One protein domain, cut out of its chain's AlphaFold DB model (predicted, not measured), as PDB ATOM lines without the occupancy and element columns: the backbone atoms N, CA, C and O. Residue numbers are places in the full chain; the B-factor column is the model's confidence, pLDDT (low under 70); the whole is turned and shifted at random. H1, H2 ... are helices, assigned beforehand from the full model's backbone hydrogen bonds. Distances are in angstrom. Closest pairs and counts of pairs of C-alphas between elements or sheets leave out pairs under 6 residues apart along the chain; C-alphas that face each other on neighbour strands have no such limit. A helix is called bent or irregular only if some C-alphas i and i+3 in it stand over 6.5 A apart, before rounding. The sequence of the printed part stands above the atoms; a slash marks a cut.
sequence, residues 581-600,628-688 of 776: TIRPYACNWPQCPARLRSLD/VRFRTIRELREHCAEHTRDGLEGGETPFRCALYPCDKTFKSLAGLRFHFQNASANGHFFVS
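AT A GLANCE: This is residues 581 to 600 and 628 to 688 of the 776 residues of the protein "BQ5605_C024g09916 protein" of Microbotryum silenes-dioicae (UniProt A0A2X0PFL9). What is the shape? Three separate helices are set round a middle of loops, H3 towards one end of the long axis, H1 and H2 towards the other. What is printed? Of 81 residues, 35, under half, are in H1, H2 and H3, in that order: all helix, no named strand. How large? It is compact, radius of gyration of the C-alphas 13.2 A, but elongated, spanning 40 by 26 by 19 A.

HOW THE PARTS SIT: Which short stretches pair? Residues 585 to 586 pair antiparallel with 629 to 630, as do 655 to 656 with 665 to 666. Do helices touch? H1, residues 593 to 600, is apart from H2, residues 633 to 645, and H3, residues 669 to 682. H2 and H3 are only just apart, their closest C-alphas 8.5 A apart. And their backbones? O i to N i+4 pairs are within hydrogen-bond range throughout H1, 8 of 9 in H2 and 8 of 10 in H3.

IN THESE COORDINATES: Where does H1 begin? C-alpha 593 is at (146.369, 89.767, 127.063). How long are the helices? First to last C-alpha, H1 is 10.6 A, H2 18.6 A and H3 18.7 A. H3 is only just irregular: C-alphas 677 and 680 are 6.52 A apart.

THE WHOLE: Where is the cut? Residues 601 to 627 are not printed; C-alphas 600 and 628 are 13.7 A apart. Which link is long? H2 to H3, 23 residues. Where is confidence low? The pLDDT is under 70 at residues 650 to 651, 682 to 683 and 686 to 688.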
ATOM      1  N   THR A 581     129.928  96.297 108.522       71.94
ATOM      2  CA  THR A 581     128.943  96.600 109.576       71.94
ATOM      3  C   THR A 581     129.040  95.632 110.756       71.94
ATOM      4  O   THR A 581     128.653  95.971 111.882       71.94
ATOM      5  N   ILE A 582     129.587  94.433 110.532       72.81
ATOM      6  CA  ILE A 582     129.691  93.392 111.549       72.81
ATOM      7  C   ILE A 582     130.984  93.597 112.335       72.81
ATOM      8  O   ILE A 582     132.090  93.612 111.800       72.81
ATOM      9  N   ARG A 583     130.854  93.766 113.656       77.38
ATOM     10  CA  ARG A 583     132.021  93.956 114.523       77.38
ATOM     11  C   ARG A 583     132.902  92.702 114.503       77.38
ATOM     12  O   ARG A 583     132.367  91.617 114.735       77.38
ATOM     13  N   PRO A 584     134.232  92.838 114.342       82.50
ATOM     14  CA  PRO A 584     135.147  91.710 114.455       82.50
ATOM     15  C   PRO A 584     134.973  90.947 115.769       82.50
ATOM     16  O   PRO A 584     134.632  91.518 116.813       82.50
ATOM     17  N   TYR A 585     135.244  89.648 115.729       82.88
ATOM     18  CA  TYR A 585     135.114  88.781 116.885       82.88
ATOM     19  C   TYR A 585     136.149  89.155 117.956       82.88
ATOM     20  O   TYR A 585     137.330  89.325 117.669       82.88
ATOM     21  N   ALA A 586     135.720  89.258 119.216       84.06
ATOM     22  CA  ALA A 586     136.583  89.626 120.339       84.06
ATOM     23  C   ALA A 586     136.604  88.521 121.403       84.06
ATOM     24  O   ALA A 586     135.562  87.944 121.735       84.06
ATOM     25  N   CYS A 587     137.781  88.246 121.971       85.12
ATOM     26  CA  CYS A 587     137.916  87.261 123.040       85.12
ATOM     27  C   CYS A 587     137.347  87.797 124.360       85.12
ATOM     28  O   CYS A 587     137.755  88.849 124.848       85.12
ATOM     29  N   ASN A 588     136.424  87.053 124.973       84.44
ATOM     30  CA  ASN A 588     135.827  87.447 126.250       84.44
ATOM     31  C   ASN A 588     136.612  86.967 127.487       84.44
ATOM     32  O   ASN A 588     136.150  87.201 128.602       84.44
ATOM     33  N   TRP A 589     137.767  86.304 127.344       85.44
ATOM     34  CA  TRP A 589     138.526  85.832 128.511       85.44
ATOM     35  C   TRP A 589     138.907  87.016 129.420       85.44
ATOM     36  O   TRP A 589     139.440  88.006 128.915       85.44
ATOM     37  N   PRO A 590     138.650  86.964 130.743       82.56
ATOM     38  CA  PRO A 590     138.929  88.093 131.634       82.56
ATOM     39  C   PRO A 590     140.428  88.412 131.722       82.56
ATOM     40  O   PRO A 590     140.793  89.575 131.832       82.56
ATOM     41  N   GLN A 591     141.280  87.389 131.607       84.69
ATOM     42  CA  GLN A 591     142.743  87.493 131.645       84.69
ATOM     43  C   GLN A 591     143.382  87.504 130.241       84.69
ATOM     44  O   GLN A 591     144.588  87.332 130.112       84.69
ATOM     45  N   CYS A 592     142.596  87.693 129.173       86.62
ATOM     46  CA  CYS A 592     143.131  87.729 127.812       86.62
ATOM     47  C   CYS A 592     144.122  88.908 127.648       86.62
ATOM     48  O   CYS A 592     143.708  90.056 127.840       86.62
ATOM     49  N   PRO A 593     145.383  88.690 127.215       83.75
ATOM     50  CA  PRO A 593     146.369  89.767 127.063       83.75
ATOM     51  C   PRO A 593     145.998  90.850 126.038       83.75
ATOM     52  O   PRO A 593     146.565  91.940 126.067       83.75
ATOM     53  N   ALA A 594     145.062  90.575 125.123       82.81
ATOM     54  CA  ALA A 594     144.476  91.592 124.249       82.81
ATOM     55  C   ALA A 594     143.442  92.462 124.982       82.81
ATOM     56  O   ALA A 594     143.427  93.682 124.835       82.81
ATOM     57  N   ARG A 595     142.599  91.835 125.813       83.31
ATOM     58  CA  ARG A 595     141.583  92.519 126.622       83.31
ATOM     59  C   ARG A 595     142.214  93.399 127.700       83.31
ATOM     60  O   ARG A 595     141.725  94.500 127.924       83.31
ATOM     61  N   LEU A 596     143.288  92.932 128.336       84.38
ATOM     62  CA  LEU A 596     144.044  93.709 129.322       84.38
ATOM     63  C   LEU A 596     144.638  94.969 128.671       84.38
ATOM     64  O   LEU A 596     144.261  96.073 129.053       84.38
ATOM     65  N   ARG A 597     145.392  94.819 127.569       82.69
ATOM     66  CA  ARG A 597     145.925  95.956 126.789       82.69
ATOM     67  C   ARG A 597     144.857  96.970 126.351       82.69
ATOM     68  O   ARG A 597     145.133  98.168 126.360       82.69
ATOM     69  N   SER A 598     143.656  96.511 125.989       79.38
ATOM     70  CA  SER A 598     142.506  97.371 125.655       79.38
ATOM     71  C   SER A 598     142.011  98.192 126.858       79.38
ATOM     72  O   SER A 598     141.734  99.389 126.742       79.38
ATOM     73  N   LEU A 599     141.934  97.572 128.041       79.50
ATOM     74  CA  LEU A 599     141.530  98.242 129.280       79.50
ATOM     75  C   LEU A 599     142.570  99.277 129.732       79.50
ATOM     76  O   LEU A 599     142.182 100.396 130.068       79.50
ATOM     77  N   ASP A 600     143.860  98.946 129.657       81.25
ATOM     78  CA  ASP A 600     144.961  99.814 130.102       81.25
ATOM     79  C   ASP A 600     145.076 101.096 129.251       81.25
ATOM     80  O   ASP A 600     145.258 102.204 129.769       81.25
ATOM     81  N   VAL A 628     142.687  93.188 119.954       74.62
ATOM     82  CA  VAL A 628     142.850  92.023 119.067       74.62
ATOM     83  C   VAL A 628     141.473  91.479 118.670       74.62
ATOM     84  O   VAL A 628     140.726  90.905 119.469       74.62
ATOM     85  N   ARG A 629     141.151  91.759 117.408       84.00
ATOM     86  CA  ARG A 629     139.841  91.715 116.770       84.00
ATOM     87  C   ARG A 629     139.966  90.733 115.623       84.00
ATOM     88  O   ARG A 629     140.484  91.051 114.558       84.00
ATOM     89  N   PHE A 630     139.521  89.522 115.890       87.44
ATOM     90  CA  PHE A 630     139.626  88.396 114.984       87.44
ATOM     91  C   PHE A 630     138.633  88.599 113.838       87.44
ATOM     92  O   PHE A 630     137.433  88.765 114.078       87.44
ATOM     93  N   ARG A 631     139.131  88.622 112.599       86.19
ATOM     94  CA  ARG A 631     138.295  88.787 111.401       86.19
ATOM     95  C   ARG A 631     137.441  87.543 111.211       86.19
ATOM     96  O   ARG A 631     136.226  87.635 111.077       86.19
ATOM     97  N   THR A 632     138.075  86.376 111.298       85.31
ATOM     98  CA  THR A 632     137.408  85.086 111.131       85.31
ATOM     99  C   THR A 632     137.061  84.415 112.462       85.31
ATOM    100  O   THR A 632     137.733  84.560 113.491       85.31
ATOM    101  N   ILE A 633     136.044  83.547 112.434       82.50
ATOM    102  CA  ILE A 633     135.749  82.629 113.552       82.50
ATOM    103  C   ILE A 633     136.927  81.660 113.796       82.50
ATOM    104  O   ILE A 633     137.075  81.127 114.901       82.50
ATOM    105  N   ARG A 634     137.758  81.406 112.775       87.19
ATOM    106  CA  ARG A 634     138.948  80.552 112.861       87.19
ATOM    107  C   ARG A 634     140.000  81.156 113.787       87.19
ATOM    108  O   ARG A 634     140.389  80.481 114.735       87.19
ATOM    109  N   GLU A 635     140.381  82.408 113.572       90.31
ATOM    110  CA  GLU A 635     141.344  83.113 114.428       90.31
ATOM    111  C   GLU A 635     140.873  83.161 115.893       90.31
ATOM    112  O   GLU A 635     141.639  82.828 116.798       90.31
ATOM    113  N   LEU A 636     139.588  83.464 116.151       87.19
ATOM    114  CA  LEU A 636     139.056  83.452 117.523       87.19
ATOM    115  C   LEU A 636     139.176  82.060 118.172       87.19
ATOM    116  O   LEU A 636     139.456  81.973 119.367       87.19
ATOM    117  N   ARG A 637     138.952  80.964 117.430       85.81
ATOM    118  CA  ARG A 637     139.133  79.595 117.959       85.81
ATOM    119  C   ARG A 637     140.589  79.320 118.317       85.81
ATOM    120  O   ARG A 637     140.828  78.703 119.348       85.81
ATOM    121  N   GLU A 638     141.508  79.725 117.450       91.62
ATOM    122  CA  GLU A 638     142.949  79.515 117.594       91.62
ATOM    123  C   GLU A 638     143.451  80.240 118.848       91.62
ATOM    124  O   GLU A 638     143.958  79.601 119.766       91.62
ATOM    125  N   HIS A 639     143.098  81.518 118.995       90.62
ATOM    126  CA  HIS A 639     143.367  82.292 120.204       90.62
ATOM    127  C   HIS A 639     142.653  81.760 121.467       90.62
ATOM    128  O   HIS A 639     143.202  81.778 122.564       90.62
ATOM    129  N   CYS A 640     141.430  81.228 121.356       86.50
ATOM    130  CA  CYS A 640     140.767  80.574 122.496       86.50
ATOM    131  C   CYS A 640     141.421  79.233 122.885       86.50
ATOM    132  O   CYS A 640     141.270  78.791 124.027       86.50
ATOM    133  N   ALA A 641     142.153  78.589 121.971       88.75
ATOM    134  CA  ALA A 641     142.955  77.415 122.286       88.75
ATOM    135  C   ALA A 641     144.241  77.791 123.044       88.75
ATOM    136  O   ALA A 641     144.660  77.004 123.887       88.75
ATOM    137  N   GLU A 642     144.809  78.984 122.830       89.94
ATOM    138  CA  GLU A 642     145.942  79.513 123.615       89.94
ATOM    139  C   GLU A 642     145.581  79.590 125.108       89.94
ATOM    140  O   GLU A 642     146.167  78.857 125.900       89.94
ATOM    141  N   HIS A 643     144.504  80.297 125.488       87.06
ATOM    142  CA  HIS A 643     144.039  80.349 126.894       87.06
ATOM    143  C   HIS A 643     143.769  78.966 127.504       87.06
ATOM    144  O   HIS A 643     143.932  78.762 128.706       87.06
ATOM    145  N   THR A 644     143.356  78.004 126.674       86.06
ATOM    146  CA  THR A 644     143.113  76.618 127.104       86.06
ATOM    147  C   THR A 644     144.422  75.843 127.318       86.06
ATOM    148  O   THR A 644     144.479  74.979 128.190       86.06
ATOM    149  N   ARG A 645     145.485  76.147 126.558       87.81
ATOM    150  CA  ARG A 645     146.838  75.590 126.744       87.81
ATOM    151  C   ARG A 645     147.550  76.204 127.946       87.81
ATOM    152  O   ARG A 645     148.239  75.480 128.656       87.81
ATOM    153  N   ASP A 646     147.323  77.489 128.199       89.31
ATOM    154  CA  ASP A 646     147.922  78.249 129.304       89.31
ATOM    155  C   ASP A 646     147.271  77.948 130.673       89.31
ATOM    156  O   ASP A 646     147.635  78.536 131.690       89.31
ATOM    157  N   GLY A 647     146.295  77.031 130.724       87.50
ATOM    158  CA  GLY A 647     145.631  76.607 131.962       87.50
ATOM    159  C   GLY A 647     144.659  77.635 132.552       87.50
ATOM    160  O   GLY A 647     144.247  77.499 133.704       87.50
ATOM    161  N   LEU A 648     144.261  78.654 131.785       81.69
ATOM    162  CA  LEU A 648     143.417  79.763 132.239       81.69
ATOM    163  C   LEU A 648     141.929  79.360 132.337       81.69
ATOM    164  O   LEU A 648     141.073  79.989 131.724       81.69
ATOM    165  N   GLU A 649     141.569  78.335 133.116       73.38
ATOM    166  CA  GLU A 649     140.215  77.726 133.126       73.38
ATOM    167  C   GLU A 649     139.035  78.672 133.480       73.38
ATOM    168  O   GLU A 649     137.874  78.307 133.295       73.38
ATOM    169  N   GLY A 650     139.282  79.906 133.938       65.19
ATOM    170  CA  GLY A 650     138.256  80.868 134.382       65.19
ATOM    171  C   GLY A 650     137.355  81.497 133.299       65.19
ATOM    172  O   GLY A 650     136.539  82.363 133.615       65.19
ATOM    173  N   GLY A 651     137.489  81.122 132.023       68.50
ATOM    174  CA  GLY A 651     136.721  81.690 130.906       68.50
ATOM    175  C   GLY A 651     135.418  80.948 130.596       68.50
ATOM    176  O   GLY A 651     135.337  80.248 129.592       68.50
ATOM    177  N   GLU A 652     134.368  81.116 131.408       75.38
ATOM    178  CA  GLU A 652     133.087  80.400 131.231       75.38
ATOM    179  C   GLU A 652     132.414  80.592 129.855       75.38
ATOM    180  O   GLU A 652     131.742  79.679 129.374       75.38
ATOM    181  N   THR A 653     132.560  81.760 129.218       85.62
ATOM    182  CA  THR A 653     131.881  82.102 127.954       85.62
ATOM    183  C   THR A 653     132.764  82.935 127.005       85.62
ATOM    184  O   THR A 653     132.555  84.144 126.851       85.62
ATOM    185  N   PRO A 654     133.762  82.328 126.333       83.81
ATOM    186  CA  PRO A 654     134.732  83.075 125.528       83.81
ATOM    187  C   PRO A 654     134.155  83.621 124.211       83.81
ATOM    188  O   PRO A 654     134.628  84.642 123.716       83.81
ATOM    189  N   PHE A 655     133.111  82.983 123.666       86.69
ATOM    190  CA  PHE A 655     132.487  83.353 122.392       86.69
ATOM    191  C   PHE A 655     131.362  84.381 122.609       86.69
ATOM    192  O   PHE A 655     130.285  84.013 123.082       86.69
ATOM    193  N   ARG A 656     131.569  85.656 122.254       88.25
ATOM    194  CA  ARG A 656     130.491  86.674 122.219       88.25
ATOM    195  C   ARG A 656     129.783  86.675 120.861       88.25
ATOM    196  O   ARG A 656     130.363  86.255 119.862       88.25
ATOM    197  N   CYS A 657     128.545  87.163 120.810       89.31
ATOM    198  CA  CYS A 657     127.924  87.531 119.538       89.31
ATOM    199  C   CYS A 657     128.547  88.830 118.988       89.31
ATOM    200  O   CYS A 657     128.891  89.728 119.752       89.31
ATOM    201  N   ALA A 658     128.706  88.901 117.664       87.00
ATOM    202  CA  ALA A 658     129.278  90.045 116.948       87.00
ATOM    203  C   ALA A 658     128.234  91.124 116.592       87.00
ATOM    204  O   ALA A 658     128.563  92.301 116.453       87.00
ATOM    205  N   LEU A 659     126.965  90.725 116.452       86.56
ATOM    206  CA  LEU A 659     125.870  91.607 116.044       86.56
ATOM    207  C   LEU A 659     125.526  92.578 117.174       86.56
ATOM    208  O   LEU A 659     125.178  92.149 118.272       86.56
ATOM    209  N   TYR A 660     125.561  93.881 116.914       83.94
ATOM    210  CA  TYR A 660     125.062  94.888 117.850       83.94
ATOM    211  C   TYR A 660     123.516  94.892 117.853       83.94
ATOM    212  O   TYR A 660     122.932  94.788 116.777       83.94
ATOM    213  N   PRO A 661     122.814  95.002 119.004       87.75
ATOM    214  CA  PRO A 661     123.294  95.152 120.384       87.75
ATOM    215  C   PRO A 661     123.293  93.821 121.180       87.75
ATOM    216  O   PRO A 661     122.806  93.745 122.307       87.75
ATOM    217  N   CYS A 662     123.771  92.718 120.596       88.44
ATOM    218  CA  CYS A 662     123.746  91.398 121.225       88.44
ATOM    219  C   CYS A 662     124.985  91.111 122.091       88.44
ATOM    220  O   CYS A 662     125.898  90.397 121.689       88.44
ATOM    221  N   ASP A 663     124.974  91.546 123.349       88.00
ATOM    222  CA  ASP A 663     126.033  91.228 124.326       88.00
ATOM    223  C   ASP A 663     126.037  89.766 124.844       88.00
ATOM    224  O   ASP A 663     126.720  89.439 125.822       88.00
ATOM    225  N   LYS A 664     125.292  88.851 124.203       90.19
ATOM    226  CA  LYS A 664     125.181  87.442 124.622       90.19
ATOM    227  C   LYS A 664     126.501  86.698 124.410       90.19
ATOM    228  O   LYS A 664     127.148  86.824 123.369       90.19
ATOM    229  N   THR A 665     126.872  85.886 125.396       91.81
ATOM    230  CA  THR A 665     128.125  85.116 125.413       91.81
ATOM    231  C   THR A 665     127.844  83.627 125.602       91.81
ATOM    232  O   THR A 665     126.852  83.249 126.225       91.81
ATOM    233  N   PHE A 666     128.692  82.771 125.031       90.69
ATOM    234  CA  PHE A 666     128.459  81.333 124.927       90.69
ATOM    235  C   PHE A 666     129.700  80.533 125.330       90.69
ATOM    236  O   PHE A 666     130.823  80.865 124.951       90.69
ATOM    237  N   LYS A 667     129.482  79.430 126.060       89.62
ATOM    238  CA  LYS A 667     130.533  78.497 126.514       89.62
ATOM    239  C   LYS A 667     131.141  77.660 125.384       89.62
ATOM    240  O   LYS A 667     132.191  77.052 125.543       89.62
ATOM    241  N   SER A 668     130.488  77.615 124.224       88.00
ATOM    242  CA  SER A 668     130.989  76.927 123.036       88.00
ATOM    243  C   SER A 668     130.529  77.615 121.754       88.00
ATOM    244  O   SER A 668     129.454  78.219 121.701       88.00
ATOM    245  N   LEU A 669     131.305  77.444 120.681       83.94
ATOM    246  CA  LEU A 669     130.925  77.914 119.350       83.94
ATOM    247  C   LEU A 669     129.642  77.237 118.832       83.94
ATOM    248  O   LEU A 669     128.926  77.824 118.030       83.94
ATOM    249  N   ALA A 670     129.306  76.031 119.306       88.81
ATOM    250  CA  ALA A 670     128.014  75.409 119.011       88.81
ATOM    251  C   ALA A 670     126.848  76.242 119.576       88.81
ATOM    252  O   ALA A 670     125.848  76.431 118.888       88.81
ATOM    253  N   GLY A 671     127.015  76.816 120.775       92.38
ATOM    254  CA  GLY A 671     126.080  77.787 121.348       92.38
ATOM    255  C   GLY A 671     125.972  79.067 120.515       92.38
ATOM    256  O   GLY A 671     124.861  79.495 120.221       92.38
ATOM    257  N   LEU A 672     127.099  79.631 120.058       89.56
ATOM    258  CA  LEU A 672     127.091  80.828 119.203       89.56
ATOM    259  C   LEU A 672     126.479  80.562 117.810       89.56
ATOM    260  O   LEU A 672     125.704  81.373 117.311       89.56
ATOM    261  N   ARG A 673     126.753  79.405 117.193       89.19
ATOM    262  CA  ARG A 673     126.139  78.994 115.914       89.19
ATOM    263  C   ARG A 673     124.633  78.763 116.055       89.19
ATOM    264  O   ARG A 673     123.868  79.262 115.235       89.19
ATOM    265  N   PHE A 674     124.198  78.075 117.114       91.94
ATOM    266  CA  PHE A 674     122.775  77.925 117.433       91.94
ATOM    267  C   PHE A 674     122.120  79.282 117.725       91.94
ATOM    268  O   PHE A 674     120.986  79.520 117.309       91.94
ATOM    269  N   HIS A 675     122.834  80.202 118.381       92.62
ATOM    270  CA  HIS A 675     122.370  81.571 118.552       92.62
ATOM    271  C   HIS A 675     122.156  82.254 117.201       92.62
ATOM    272  O   HIS A 675     121.029  82.663 116.961       92.62
ATOM    273  N   PHE A 676     123.144  82.298 116.296       87.56
ATOM    274  CA  PHE A 676     122.981  82.896 114.960       87.56
ATOM    275  C   PHE A 676     121.825  82.271 114.154       87.56
ATOM    276  O   PHE A 676     121.037  82.996 113.552       87.56
ATOM    277  N   GLN A 677     121.649  80.948 114.208       86.81
ATOM    278  CA  GLN A 677     120.533  80.253 113.543       86.81
ATOM    279  C   GLN A 677     119.147  80.658 114.073       86.81
ATOM    280  O   GLN A 677     118.175  80.633 113.325       86.81
ATOM    281  N   ASN A 678     119.050  81.048 115.348       84.62
ATOM    282  CA  ASN A 678     117.823  81.582 115.945       84.62
ATOM    283  C   ASN A 678     117.798  83.125 115.964       84.62
ATOM    284  O   ASN A 678     116.767  83.713 116.273       84.62
ATOM    285  N   ALA A 679     118.909  83.798 115.660       83.69
ATOM    286  CA  ALA A 679     119.064  85.249 115.726       83.69
ATOM    287  C   ALA A 679     118.219  85.947 114.650       83.69
ATOM    288  O   ALA A 679     117.584  86.960 114.936       83.69
ATOM    289  N   SER A 680     118.120  85.343 113.464       75.81
ATOM    290  CA  SER A 680     117.182  85.727 112.400       75.81
ATOM    291  C   SER A 680     115.723  85.685 112.873       75.81
ATOM    292  O   SER A 680     114.991  86.656 112.717       75.81
ATOM    293  N   ALA A 681     115.314  84.608 113.549       72.56
ATOM    294  CA  ALA A 681     113.962  84.453 114.095       72.56
ATOM    295  C   ALA A 681     113.662  85.342 115.323       72.56
ATOM    296  O   ALA A 681     112.501  85.474 115.707       72.56
ATOM    297  N   ASN A 682     114.689  85.932 115.946       67.81
ATOM    298  CA  ASN A 682     114.581  86.804 117.123       67.81
ATOM    299  C   ASN A 682     114.933  88.278 116.825       67.81
ATOM    300  O   ASN A 682     115.129  89.045 117.763       67.81
ATOM    301  N   GLY A 683     115.027  88.680 115.551       69.50
ATOM    302  CA  GLY A 683     115.242  90.083 115.169       69.50
ATOM    303  C   GLY A 683     116.632  90.646 115.493       69.50
ATOM    304  O   GLY A 683     116.772  91.843 115.678       69.50
ATOM    305  N   HIS A 684     117.672  89.812 115.583       71.75
ATOM    306  CA  HIS A 684     119.056  90.306 115.683       71.75
ATOM    307  C   HIS A 684     119.630  90.730 114.324       71.75
ATOM    308  O   HIS A 684     120.526  91.564 114.281       71.75
ATOM    309  N   PHE A 685     119.101  90.178 113.232       72.31
ATOM    310  CA  PHE A 685     119.292  90.726 111.893       72.31
ATOM    311  C   PHE A 685     118.132  91.676 111.598       72.31
ATOM    312  O   PHE A 685     117.169  91.304 110.927       72.31
ATOM    313  N   PHE A 686     118.225  92.903 112.112       61.91
ATOM    314  CA  PHE A 686     117.553  94.027 111.470       61.91
ATOM    315  C   PHE A 686     118.301  94.306 110.166       61.91
ATOM    316  O   PHE A 686     119.167  95.171 110.105       61.91
ATOM    317  N   VAL A 687     117.982  93.530 109.126       60.09
ATOM    318  CA  VAL A 687     118.145  94.042 107.769       60.09
ATOM    319  C   VAL A 687     117.149  95.181 107.679       60.09
ATOM    320  O   VAL A 687     115.939  94.944 107.621       60.09
ATOM    321  N   SER A 688     117.655  96.407 107.735       47.81
ATOM    322  CA  SER A 688     116.890  97.554 107.292       47.81
ATOM    323  C   SER A 688     116.655  97.371 105.795       47.81
ATOM    324  O   SER A 688     117.461  97.782 104.967       47.81
TER     325      SER A 688